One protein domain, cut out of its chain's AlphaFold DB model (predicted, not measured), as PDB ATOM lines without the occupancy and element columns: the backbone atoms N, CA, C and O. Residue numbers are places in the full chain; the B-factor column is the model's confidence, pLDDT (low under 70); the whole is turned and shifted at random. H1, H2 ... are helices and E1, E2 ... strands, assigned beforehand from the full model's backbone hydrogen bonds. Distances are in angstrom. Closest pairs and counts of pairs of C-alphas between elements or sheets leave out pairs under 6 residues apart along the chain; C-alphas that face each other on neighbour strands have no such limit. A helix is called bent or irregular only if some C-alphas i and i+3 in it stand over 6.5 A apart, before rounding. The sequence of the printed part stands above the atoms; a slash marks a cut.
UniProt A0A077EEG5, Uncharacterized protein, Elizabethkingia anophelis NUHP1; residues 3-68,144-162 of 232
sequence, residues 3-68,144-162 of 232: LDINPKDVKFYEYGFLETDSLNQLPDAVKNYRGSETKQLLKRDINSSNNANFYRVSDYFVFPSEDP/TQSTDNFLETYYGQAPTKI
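Overview. This is residues 3 to 68 and 144 to 162 of the 232 residues of an uncharacterized protein of Elizabethkingia anophelis NUHP1 (UniProt A0A077EEG5). A twisted wall of five antiparallel strands has the short helix H2 grazing it near the middle of the domain, while H1 runs off beyond the end of E2 and the loop after it, residues 25 to 30, sticks out free. The tail's residues 160 to 161 pair with E5 at the sheet's edge. The printed part has 85 residues, with two named helices and five named strands in the order E1, E2, H1, E3, E4, E5, H2; the sheet's order is E1, E2, E3, E4, E5. The class is mixed, helices and strands, with 42 residues in named elements, under half of those printed. The whole is compact, with a radius of gyration of the C-alphas of 13.1 A and spans of 44 by 30 by 20 A.

Arrangement. E1, residues 3 to 5, and E2, residues 9 to 13, are an antiparallel hairpin, with N 4 and O 11 at 2.9 A, within hydrogen-bond range. H1, residues 15 to 24, is not on the sheet. E3, residues 41 to 45, is antiparallel to E2 at 171 degrees, with N 10 and O 44 at 2.8 A. E4, residues 50 to 56, forms a hairpin with E3, with N 52 and O 43 at 2.8 A. E5, residues 60 to 66, forms a hairpin with E4, with N 51 and O 65 at 2.8 A. E3, E4 and E5 are a meander, each strand the antiparallel neighbour of the one before. Residues 160 to 161 pair parallel with residues 61 to 62 of E5. H2, residues 148 to 152, is on the sheet but only grazes it, with residues 150 to 152; the closest C-alphas of H2 and E3 are those of Leu 151 and Leu 41, 7.2 A apart. H1 and H2 only just touch, with 3 pairs of C-alphas within 8 A, the closest those of Phe 17 and Phe 150, 6.8 A. In H1 every O i to N i+4 pair is within hydrogen-bond range; in H2 it is 0 of 1, and 0 of 2 for O i to N i+3.

Along the chain. E1 begins at C-alpha 3 (56.058, 97.964, 58.557) and is 6.3 A long; E2 is 13.2 A, H1 14.7 A, E3 14.2 A and E4 19.9 A. E5 is 20.4 A long and ends at C-alpha 66 (47.860, 82.058, 63.377). H2 is 4.8 A long, ends at C-alpha 152 (56.554, 95.028, 73.437), and is only just irregular: C-alphas 149 and 152 are 6.8 A apart.

Size, cuts and confidence. The C-alphas of Asp 28 and Pro 68 are the two farthest apart, at 45.1 A. Residues 69 to 143 are not printed, and C-alphas 68 and 144 are 26.0 A apart across the cut. The link from H1 to E3, 16 residues, is long. The mean pLDDT of the printed part is 94.4, and no printed residue is under 70.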
ATOM      1  N   LEU A   3      55.611  99.344  58.700       98.00
ATOM      2  CA  LEU A   3      56.058  97.964  58.557       98.00
ATOM      3  C   LEU A   3      57.562  97.950  58.838       98.00
ATOM      4  O   LEU A   3      58.348  98.457  58.038       98.00
ATOM      5  N   ASP A   4      57.935  97.428  59.997       97.69
ATOM      6  CA  ASP A   4      59.309  97.384  60.486       97.69
ATOM      7  C   ASP A   4      59.840  95.958  60.338       97.69
ATOM      8  O   ASP A   4      59.330  95.029  60.963       97.69
ATOM      9  N   ILE A   5      60.803  95.776  59.437       97.19
ATOM     10  CA  ILE A   5      61.330  94.470  59.036       97.19
ATOM     11  C   ILE A   5      62.766  94.365  59.538       97.19
ATOM     12  O   ILE A   5      63.668  95.036  59.032       97.19
ATOM     13  N   ASN A   6      62.971  93.488  60.516       96.94
ATOM     14  CA  ASN A   6      64.256  93.213  61.140       96.94
ATOM     15  C   ASN A   6      64.785  91.831  60.722       96.94
ATOM     16  O   ASN A   6      64.042  91.007  60.191       96.94
ATOM     17  N   PRO A   7      66.067  91.518  60.994       95.06
ATOM     18  CA  PRO A   7      66.637  90.213  60.645       95.06
ATOM     19  C   PRO A   7      65.939  89.004  61.286       95.06
ATOM     20  O   PRO A   7      66.066  87.895  60.775       95.06
ATOM     21  N   LYS A   8      65.258  89.198  62.423       95.69
ATOM     22  CA  LYS A   8      64.605  88.123  63.190       95.69
ATOM     23  C   LYS A   8      63.087  88.251  63.247       95.69
ATOM     24  O   LYS A   8      62.404  87.234  63.300       95.69
ATOM     25  N   ASP A   9      62.568  89.473  63.239       97.44
ATOM     26  CA  ASP A   9      61.149  89.747  63.430       97.44
ATOM     27  C   ASP A   9      60.625  90.808  62.461       97.44
ATOM     28  O   ASP A   9      61.376  91.544  61.819       97.44
ATOM     29  N   VAL A  10      59.306  90.851  62.346       98.25
ATOM     30  CA  VAL A  10      58.552  91.868  61.627       98.25
ATOM     31  C   VAL A  10      57.525  92.438  62.590       98.25
ATOM     32  O   VAL A  10      56.827  91.701  63.293       98.25
ATOM     33  N   LYS A  11      57.428  93.761  62.625       98.25
ATOM     34  CA  LYS A  11      56.526  94.501  63.501       98.25
ATOM     35  C   LYS A  11      55.646  95.413  62.664       98.25
ATOM     36  O   LYS A  11      56.076  95.962  61.648       98.25
ATOM     37  N   PHE A  12      54.409  95.585  63.104       98.31
ATOM     38  CA  PHE A  12      53.472  96.503  62.477       98.31
ATOM     39  C   PHE A  12      52.791  97.348  63.545       98.31
ATOM     40  O   PHE A  12      52.232  96.812  64.501       98.31
ATOM     41  N   TYR A  13      52.900  98.667  63.401       97.88
ATOM     42  CA  TYR A  13      52.427  99.639  64.387       97.88
ATOM     43  C   TYR A  13      52.142 101.004  63.744       97.88
ATOM     44  O   TYR A  13      52.403 101.242  62.562       97.88
ATOM     45  N   GLU A  14      51.561 101.930  64.499       97.00
ATOM     46  CA  GLU A  14      51.273 103.285  64.020       97.00
ATOM     47  C   GLU A  14      52.525 104.165  64.021       97.00
ATOM     48  O   GLU A  14      53.335 104.120  64.941       97.00
ATOM     49  N   TYR A  15      52.661 105.034  63.016       95.19
ATOM     50  CA  TYR A  15      53.828 105.918  62.905       95.19
ATOM     51  C   TYR A  15      53.963 106.880  64.095       95.19
ATOM     52  O   TYR A  15      55.077 107.150  64.535       95.19
ATOM     53  N   GLY A  16      52.836 107.311  64.673       95.06
ATOM     54  CA  GLY A  16      52.819 108.216  65.823       95.06
ATOM     55  C   GLY A  16      53.527 107.670  67.067       95.06
ATOM     56  O   GLY A  16      53.926 108.457  67.928       95.06
ATOM     57  N   PHE A  17      53.735 106.352  67.173       95.50
ATOM     58  CA  PHE A  17      54.570 105.789  68.234       95.50
ATOM     59  C   PHE A  17      56.042 106.178  68.082       95.50
ATOM     60  O   PHE A  17      56.659 106.540  69.078       95.50
ATOM     61  N   LEU A  18      56.587 106.193  66.858       93.62
ATOM     62  CA  LEU A  18      57.974 106.613  66.609       93.62
ATOM     63  C   LEU A  18      58.182 108.101  66.883       93.62
ATOM     64  O   LEU A  18      59.222 108.491  67.409       93.62
ATOM     65  N   GLU A  19      57.192 108.926  66.534       92.62
ATOM     66  CA  GLU A  19      57.208 110.359  66.844       92.62
ATOM     67  C   GLU A  19      57.240 110.575  68.360       92.62
ATOM     68  O   GLU A  19      58.087 111.304  68.873       92.62
ATOM     69  N   THR A  20      56.356 109.883  69.082       93.00
ATOM     70  CA  THR A  20      56.259 109.981  70.545       93.00
ATOM     71  C   THR A  20      57.530 109.465  71.223       93.00
ATOM     72  O   THR A  20      58.032 110.100  72.148       93.00
ATOM     73  N   ASP A  21      58.078 108.341  70.757       91.69
ATOM     74  CA  ASP A  21      59.316 107.775  71.295       91.69
ATOM     75  C   ASP A  21      60.510 108.715  71.065       91.69
ATOM     76  O   ASP A  21      61.221 109.027  72.017       91.69
ATOM     77  N   SER A  22      60.660 109.280  69.858       90.62
ATOM     78  CA  SER A  22      61.720 110.262  69.572       90.62
ATOM     79  C   SER A  22      61.633 111.498  70.470       90.62
ATOM     80  O   SER A  22      62.655 111.958  70.976       90.62
ATOM     81  N   LEU A  23      60.427 112.028  70.707       91.69
ATOM     82  CA  LEU A  23      60.238 113.167  71.613       91.69
ATOM     83  C   LEU A  23      60.584 112.804  73.060       91.69
ATOM     84  O   LEU A  23      61.234 113.584  73.749       91.69
ATOM     85  N   ASN A  24      60.209 111.607  73.513       91.81
ATOM     86  CA  ASN A  24      60.486 111.139  74.870       91.81
ATOM     87  C   ASN A  24      61.975 110.897  75.153       91.81
ATOM     88  O   ASN A  24      62.343 110.804  76.327       91.81
ATOM     89  N   GLN A  25      62.819 110.757  74.130       89.00
ATOM     90  CA  GLN A  25      64.264 110.568  74.288       89.00
ATOM     91  C   GLN A  25      65.030 111.880  74.546       89.00
ATOM     92  O   GLN A  25      66.213 111.825  74.879       89.00
ATOM     93  N   LEU A  26      64.391 113.053  74.423       91.50
ATOM     94  CA  LEU A  26      65.052 114.331  74.715       91.50
ATOM     95  C   LEU A  26      65.309 114.490  76.232       91.50
ATOM     96  O   LEU A  26      64.460 114.075  77.024       91.50
ATOM     97  N   PRO A  27      66.435 115.110  76.654       88.25
ATOM     98  CA  PRO A  27      66.838 115.187  78.065       88.25
ATOM     99  C   PRO A  27      65.782 115.780  79.007       88.25
ATOM    100  O   PRO A  27      65.565 115.243  80.090       88.25
ATOM    101  N   ASP A  28      65.078 116.822  78.559       90.75
ATOM    102  CA  ASP A  28      64.075 117.553  79.347       90.75
ATOM    103  C   ASP A  28      62.638 117.285  78.869       90.75
ATOM    104  O   ASP A  28      61.723 118.079  79.096       90.75
ATOM    105  N   ALA A  29      62.420 116.176  78.152       87.75
ATOM    106  CA  ALA A  29      61.094 115.842  77.651       87.75
ATOM    107  C   ALA A  29      60.119 115.540  78.791       87.75
ATOM    108  O   ALA A  29      60.300 114.593  79.564       87.75
ATOM    109  N   VAL A  30      58.998 116.263  78.804       87.88
ATOM    110  CA  VAL A  30      57.789 115.797  79.487       87.88
ATOM    111  C   VAL A  30      57.352 114.502  78.803       87.88
ATOM    112  O   VAL A  30      57.101 114.491  77.596       87.88
ATOM    113  N   LYS A  31      57.301 113.399  79.557       88.31
ATOM    114  CA  LYS A  31      56.962 112.084  79.002       88.31
ATOM    115  C   LYS A  31      55.531 112.084  78.478       88.31
ATOM    116  O   LYS A  31      54.591 112.382  79.209       88.31
ATOM    117  N   ASN A  32      55.390 111.706  77.214       87.31
ATOM    118  CA  ASN A  32      54.115 111.559  76.536       87.31
ATOM    119  C   ASN A  32      53.833 110.086  76.259       87.31
ATOM    120  O   ASN A  32      54.723 109.328  75.869       87.31
ATOM    121  N   TYR A  33      52.574 109.695  76.421       90.38
ATOM    122  CA  TYR A  33      52.115 108.340  76.156       90.38
ATOM    123  C   TYR A  33      51.035 108.364  75.086       90.38
ATOM    124  O   TYR A  33      50.099 109.159  75.153       90.38
ATOM    125  N   ARG A  34      51.162 107.478  74.101       91.00
ATOM    126  CA  ARG A  34      50.199 107.309  73.015       91.00
ATOM    127  C   ARG A  34      49.572 105.925  73.112       91.00
ATOM    128  O   ARG A  34      50.280 104.938  73.250       91.00
ATOM    129  N   GLY A  35      48.248 105.854  73.029       89.38
ATOM    130  CA  GLY A  35      47.530 104.602  72.784       89.38
ATOM    131  C   GLY A  35      47.342 104.364  71.286       89.38
ATOM    132  O   GLY A  35      47.403 105.310  70.505       89.38
ATOM    133  N   SER A  36      47.090 103.113  70.891       92.62
ATOM    134  CA  SER A  36      46.762 102.808  69.494       92.62
ATOM    135  C   SER A  36      45.323 103.174  69.159       92.62
ATOM    136  O   SER A  36      44.402 102.849  69.909       92.62
ATOM    137  N   GLU A  37      45.136 103.799  68.002       88.94
ATOM    138  CA  GLU A  37      43.826 104.201  67.477       88.94
ATOM    139  C   GLU A  37      43.233 103.131  66.552       88.94
ATOM    140  O   GLU A  37      42.038 102.846  66.582       88.94
ATOM    141  N   THR A  38      44.083 102.485  65.756       91.06
ATOM    142  CA  THR A  38      43.718 101.452  64.779       91.06
ATOM    143  C   THR A  38      43.627 100.060  65.387       91.06
ATOM    144  O   THR A  38      42.989  99.186  64.801       91.06
ATOM    145  N   LYS A  39      44.280  99.838  66.540       91.00
ATOM    146  CA  LYS A  39      44.427  98.531  67.204       91.00
ATOM    147  C   LYS A  39      45.169  97.498  66.343       91.00
ATOM    148  O   LYS A  39      45.076  96.300  66.588       91.00
ATOM    149  N   GLN A  40      45.914  97.951  65.335       95.44
ATOM    150  CA  GLN A  40      46.690  97.104  64.426       95.44
ATOM    151  C   GLN A  40      48.149  97.024  64.881       95.44
ATOM    152  O   GLN A  40      49.061  97.406  64.148       95.44
ATOM    153  N   LEU A  41      48.354  96.561  66.114       97.75
ATOM    154  CA  LEU A  41      49.677  96.365  66.697       97.75
ATOM    155  C   LEU A  41      50.016  94.881  66.702       97.75
ATOM    156  O   LEU A  41      49.320  94.092  67.343       97.75
ATOM    157  N   LEU A  42      51.085  94.494  66.013       98.00
ATOM    158  CA  LEU A  42      51.546  93.112  66.044       98.00
ATOM    159  C   LEU A  42      53.052  92.974  65.882       98.00
ATOM    160  O   LEU A  42      53.738  93.852  65.355       98.00
ATOM    161  N   LYS A  43      53.533  91.811  66.308       98.44
ATOM    162  CA  LYS A  43      54.886  91.306  66.099       98.44
ATOM    163  C   LYS A  43      54.809  89.857  65.634       98.44
ATOM    164  O   LYS A  43      54.012  89.085  66.163       98.44
ATOM    165  N   ARG A  44      55.654  89.478  64.684       98.25
ATOM    166  CA  ARG A  44      55.834  88.095  64.227       98.25
ATOM    167  C   ARG A  44      57.305  87.820  63.957       98.25
ATOM    168  O   ARG A  44      58.052  88.747  63.660       98.25
ATOM    169  N   ASP A  45      57.709  86.560  64.015       97.94
ATOM    170  CA  ASP A  45      59.013  86.162  63.483       97.94
ATOM    171  C   ASP A  45      59.020  86.310  61.957       97.94
ATOM    172  O   ASP A  45      57.978  86.193  61.298       97.94
ATOM    173  N   ILE A  46      60.198  86.551  61.380       94.88
ATOM    174  CA  ILE A  46      60.333  86.621  59.925       94.88
ATOM    175  C   ILE A  46      59.835  85.319  59.286       94.88
ATOM    176  O   ILE A  46      60.101  84.221  59.772       94.88
ATOM    177  N   ASN A  47      59.098  85.435  58.183       91.56
ATOM    178  CA  ASN A  47      58.499  84.300  57.480       91.56
ATOM    179  C   ASN A  47      57.460  83.476  58.277       91.56
ATOM    180  O   ASN A  47      57.034  82.419  57.799       91.56
ATOM    181  N   SER A  48      56.991  83.960  59.428       97.00
ATOM    182  CA  SER A  48      55.968  83.291  60.238       97.00
ATOM    183  C   SER A  48      54.577  83.879  60.014       97.00
ATOM    184  O   SER A  48      54.423  85.080  59.816       97.00
ATOM    185  N   SER A  49      53.540  83.041  60.064       97.31
ATOM    186  CA  SER A  49      52.139  83.496  60.130       97.31
ATOM    187  C   SER A  49      51.607  83.559  61.565       97.31
ATOM    188  O   SER A  49      50.433  83.862  61.760       97.31
ATOM    189  N   ASN A  50      52.457  83.279  62.556       98.19
ATOM    190  CA  ASN A  50      52.115  83.393  63.967       98.19
ATOM    191  C   ASN A  50      52.365  84.826  64.429       98.19
ATOM    192  O   ASN A  50      53.504  85.299  64.426       98.19
ATOM    193  N   ASN A  51      51.299  85.507  64.832       98.25
ATOM    194  CA  ASN A  51      51.324  86.895  65.258       98.25
ATOM    195  C   ASN A  51      51.077  86.988  66.768       98.25
ATOM    196  O   ASN A  51      50.151  86.381  67.305       98.25
ATOM    197  N   ALA A  52      51.881  87.795  67.449       98.38
ATOM    198  CA  ALA A  52      51.564  88.351  68.754       98.38
ATOM    199  C   ALA A  52      50.860  89.693  68.531       98.38
ATOM    200  O   ALA A  52      51.488  90.644  68.068       98.38
ATOM    201  N   ASN A  53      49.561  89.759  68.822       98.00
ATOM    202  CA  ASN A  53      48.752  90.964  68.653       98.00
ATOM    203  C   ASN A  53      48.664  91.700  69.985       98.00
ATOM    204  O   ASN A  53      48.337  91.084  71.003       98.00
ATOM    205  N   PHE A  54      48.927  93.001  69.973       97.69
ATOM    206  CA  PHE A  54      48.907  93.825  71.172       97.69
ATOM    207  C   PHE A  54      47.651  94.680  71.218       97.69
ATOM    208  O   PHE A  54      47.219  95.252  70.217       97.69
ATOM    209  N   TYR A  55      47.064  94.782  72.404       94.12
ATOM    210  CA  TYR A  55      45.841  95.537  72.608       94.12
ATOM    211  C   TYR A  55      45.866  96.249  73.947       94.12
ATOM    212  O   TYR A  55      46.234  95.669  74.970       94.12
ATOM    213  N   ARG A  56      45.431  97.511  73.940       91.00
ATOM    214  CA  ARG A  56      45.269  98.304  75.150       91.00
ATOM    215  C   ARG A  56      43.806  98.656  75.365       91.00
ATOM    216  O   ARG A  56      43.138  99.165  74.469       91.00
ATOM    217  N   VAL A  57      43.361  98.435  76.592       85.94
ATOM    218  CA  VAL A  57      42.111  98.963  77.142       85.94
ATOM    219  C   VAL A  57      42.486  99.715  78.420       85.94
ATOM    220  O   VAL A  57      43.093 100.783  78.318       85.94
ATOM    221  N   SER A  58      42.231  99.159  79.600       83.56
ATOM    222  CA  SER A  58      42.727  99.688  80.876       83.56
ATOM    223  C   SER A  58      44.176  99.262  81.099       83.56
ATOM    224  O   SER A  58      45.020 100.088  81.433       83.56
ATOM    225  N   ASP A  59      44.450  97.990  80.815       91.69
ATOM    226  CA  ASP A  59      45.772  97.372  80.848       91.69
ATOM    227  C   ASP A  59      46.283  97.065  79.438       91.69
ATOM    228  O   ASP A  59      45.573  97.238  78.436       91.69
ATOM    229  N   TYR A  60      47.532  96.601  79.382       96.31
ATOM    230  CA  TYR A  60      48.183  96.155  78.164       96.31
ATOM    231  C   TYR A  60      48.168  94.631  78.043       96.31
ATOM    232  O   TYR A  60      48.544  93.916  78.975       96.31
ATOM    233  N   PHE A  61      47.739  94.129  76.889       97.50
ATOM    234  CA  PHE A  61      47.542  92.705  76.642       97.50
ATOM    235  C   PHE A  61      48.221  92.252  75.357       97.50
ATOM    236  O   PHE A  61      48.373  93.028  74.413       97.50
ATOM    237  N   VAL A  62      48.558  90.964  75.310       98.25
ATOM    238  CA  VAL A  62      49.021  90.282  74.100       98.25
ATOM    239  C   VAL A  62      48.243  88.989  73.886       98.25
ATOM    240  O   VAL A  62      48.053  88.210  74.822       98.25
ATOM    241  N   PHE A  63      47.800  88.733  72.658       97.38
ATOM    242  CA  PHE A  63      47.136  87.482  72.292       97.38
ATOM    243  C   PHE A  63      47.702  86.900  70.991       97.38
ATOM    244  O   PHE A  63      47.962  87.643  70.038       97.38
ATOM    245  N   PRO A  64      47.922  85.574  70.937       97.56
ATOM    246  CA  PRO A  64      48.425  84.925  69.738       97.56
ATOM    247  C   PRO A  64      47.317  84.763  68.689       97.56
ATOM    248  O   PRO A  64      46.159  84.519  69.033       97.56
ATOM    249  N   SER A  65      47.694  84.822  67.417       96.88
ATOM    250  CA  SER A  65      46.891  84.335  66.294       96.88
ATOM    251  C   SER A  65      47.783  83.646  65.264       96.88
ATOM    252  O   SER A  65      48.970  83.956  65.158       96.88
ATOM    253  N   GLU A  66      47.215  82.705  64.518       96.81
ATOM    254  CA  GLU A  66      47.860  82.058  63.377       96.81
ATOM    255  C   GLU A  66      47.047  82.399  62.128       96.81
ATOM    256  O   GLU A  66      45.873  82.045  62.023       96.81
ATOM    257  N   ASP A  67      47.660  83.135  61.201       96.88
ATOM    258  CA  ASP A  67      46.955  83.790  60.098       96.88
ATOM    259  C   ASP A  67      47.581  83.440  58.732       96.88
ATOM    260  O   ASP A  67      48.153  84.303  58.060       96.88
ATOM    261  N   PRO A  68      47.555  82.166  58.295       96.69
ATOM    262  CA  PRO A  68      48.061  81.785  56.984       96.69
ATOM    263  C   PRO A  68      47.165  82.358  55.883       96.69
ATOM    264  O   PRO A  68      45.956  82.134  55.858       96.69
ATOM    265  N   THR A 144      68.726  97.679  64.018       92.62
ATOM    266  CA  THR A 144      67.354  97.547  64.515       92.62
ATOM    267  C   THR A 144      67.081  98.616  65.564       92.62
ATOM    268  O   THR A 144      67.888  98.822  66.472       92.62
ATOM    269  N   GLN A 145      65.958  99.310  65.408       90.50
ATOM    270  CA  GLN A 145      65.476 100.281  66.382       90.50
ATOM    271  C   GLN A 145      64.661  99.539  67.446       90.50
ATOM    272  O   GLN A 145      63.913  98.616  67.122       90.50
ATOM    273  N   SER A 146      64.832  99.904  68.718       92.06
ATOM    274  CA  SER A 146      64.008  99.325  69.780       92.06
ATOM    275  C   SER A 146      62.595  99.901  69.706       92.06
ATOM    276  O   SER A 146      62.405 101.089  69.453       92.06
ATOM    277  N   THR A 147      61.614  99.038  69.940       95.25
ATOM    278  CA  THR A 147      60.202  99.396  70.114       95.25
ATOM    279  C   THR A 147      59.708  99.013  71.508       95.25
ATOM    280  O   THR A 147      58.506  99.062  71.776       95.25
ATOM    281  N   ASP A 148      60.631  98.648  72.407       91.69
ATOM    282  CA  ASP A 148      60.308  98.014  73.684       91.69
ATOM    283  C   ASP A 148      59.414  98.907  74.540       91.69
ATOM    284  O   ASP A 148      58.544  98.408  75.241       91.69
ATOM    285  N   ASN A 149      59.564 100.228  74.430       91.50
ATOM    286  CA  ASN A 149      58.789 101.204  75.191       91.50
ATOM    287  C   ASN A 149      57.324 101.337  74.765       91.50
ATOM    288  O   ASN A 149      56.563 101.949  75.507       91.50
ATOM    289  N   PHE A 150      56.917 100.865  73.586       94.31
ATOM    290  CA  PHE A 150      55.562 101.144  73.095       94.31
ATOM    291  C   PHE A 150      54.861  99.980  72.398       94.31
ATOM    292  O   PHE A 150      53.634 100.002  72.301       94.31
ATOM    293  N   LEU A 151      55.603  98.990  71.893       96.56
ATOM    294  CA  LEU A 151      55.022  97.803  71.273       96.56
ATOM    295  C   LEU A 151      55.164  96.584  72.181       96.56
ATOM    296  O   LEU A 151      54.163  96.000  72.573       96.56
ATOM    297  N   GLU A 152      56.379  96.178  72.543       96.38
ATOM    298  CA  GLU A 152      56.554  95.028  73.437       96.38
ATOM    299  C   GLU A 152      56.115  95.332  74.871       96.38
ATOM    300  O   GLU A 152      55.686  94.424  75.579       96.38
ATOM    301  N   THR A 153      56.164  96.600  75.280       95.50
ATOM    302  CA  THR A 153      55.556  97.112  76.510       95.50
ATOM    303  C   THR A 153      54.723  98.348  76.202       95.50
ATOM    304  O   THR A 153      54.887  98.976  75.161       95.50
ATOM    305  N   TYR A 154      53.854  98.727  77.132       94.12
ATOM    306  CA  TYR A 154      53.211 100.031  77.128       94.12
ATOM    307  C   TYR A 154      53.913 100.926  78.150       94.12
ATOM    308  O   TYR A 154      53.538 100.978  79.319       94.12
ATOM    309  N   TYR A 155      54.986 101.578  77.712       92.69
ATOM    310  CA  TYR A 155      55.811 102.498  78.498       92.69
ATOM    311  C   TYR A 155      56.289 101.903  79.830       92.69
ATOM    312  O   TYR A 155      56.174 102.522  80.886       92.69
ATOM    313  N   GLY A 156      56.820 100.677  79.772       92.06
ATOM    314  CA  GLY A 156      57.303  99.922  80.931       92.06
ATOM    315  C   GLY A 156      56.284  98.935  81.507       92.06
ATOM    316  O   GLY A 156      56.671  98.025  82.237       92.06
ATOM    317  N   GLN A 157      55.001  99.041  81.144       94.62
ATOM    318  CA  GLN A 157      54.001  98.031  81.492       94.62
ATOM    319  C   GLN A 157      54.110  96.830  80.544       94.62
ATOM    320  O   GLN A 157      53.761  96.919  79.363       94.62
ATOM    321  N   ALA A 158      54.568  95.690  81.062       96.88
ATOM    322  CA  ALA A 158      54.591  94.442  80.305       96.88
ATOM    323  C   ALA A 158      53.159  93.960  79.977       96.88
ATOM    324  O   ALA A 158      52.258  94.103  80.809       96.88
ATOM    325  N   PRO A 159      52.931  93.373  78.789       97.62
ATOM    326  CA  PRO A 159      51.617  92.900  78.393       97.62
ATOM    327  C   PRO A 159      51.246  91.613  79.126       97.62
ATOM    328  O   PRO A 159      52.040  90.678  79.237       97.62
ATOM    329  N   THR A 160      49.987  91.517  79.543       98.19
ATOM    330  CA  THR A 160      49.420  90.264  80.047       98.19
ATOM    331  C   THR A 160      48.991  89.383  78.880       98.19
ATOM    332  O   THR A 160      48.234  89.809  78.004       98.19
ATOM    333  N   LYS A 161      49.455  88.129  78.859       98.25
ATOM    334  CA  LYS A 161      49.059  87.167  77.827       98.25
ATOM    335  C   LYS A 161      47.617  86.712  78.038       98.25
ATOM    336  O   LYS A 161      47.269  86.242  79.117       98.25
ATOM    337  N   ILE A 162      46.803  86.790  76.989       97.75
ATOM    338  CA  ILE A 162      45.396  86.375  76.996       97.75
ATOM    339  C   ILE A 162      45.055  85.524  75.767       97.75
ATOM    340  O   ILE A 162      45.799  85.477  74.787       97.75
TER     341      ILE A 162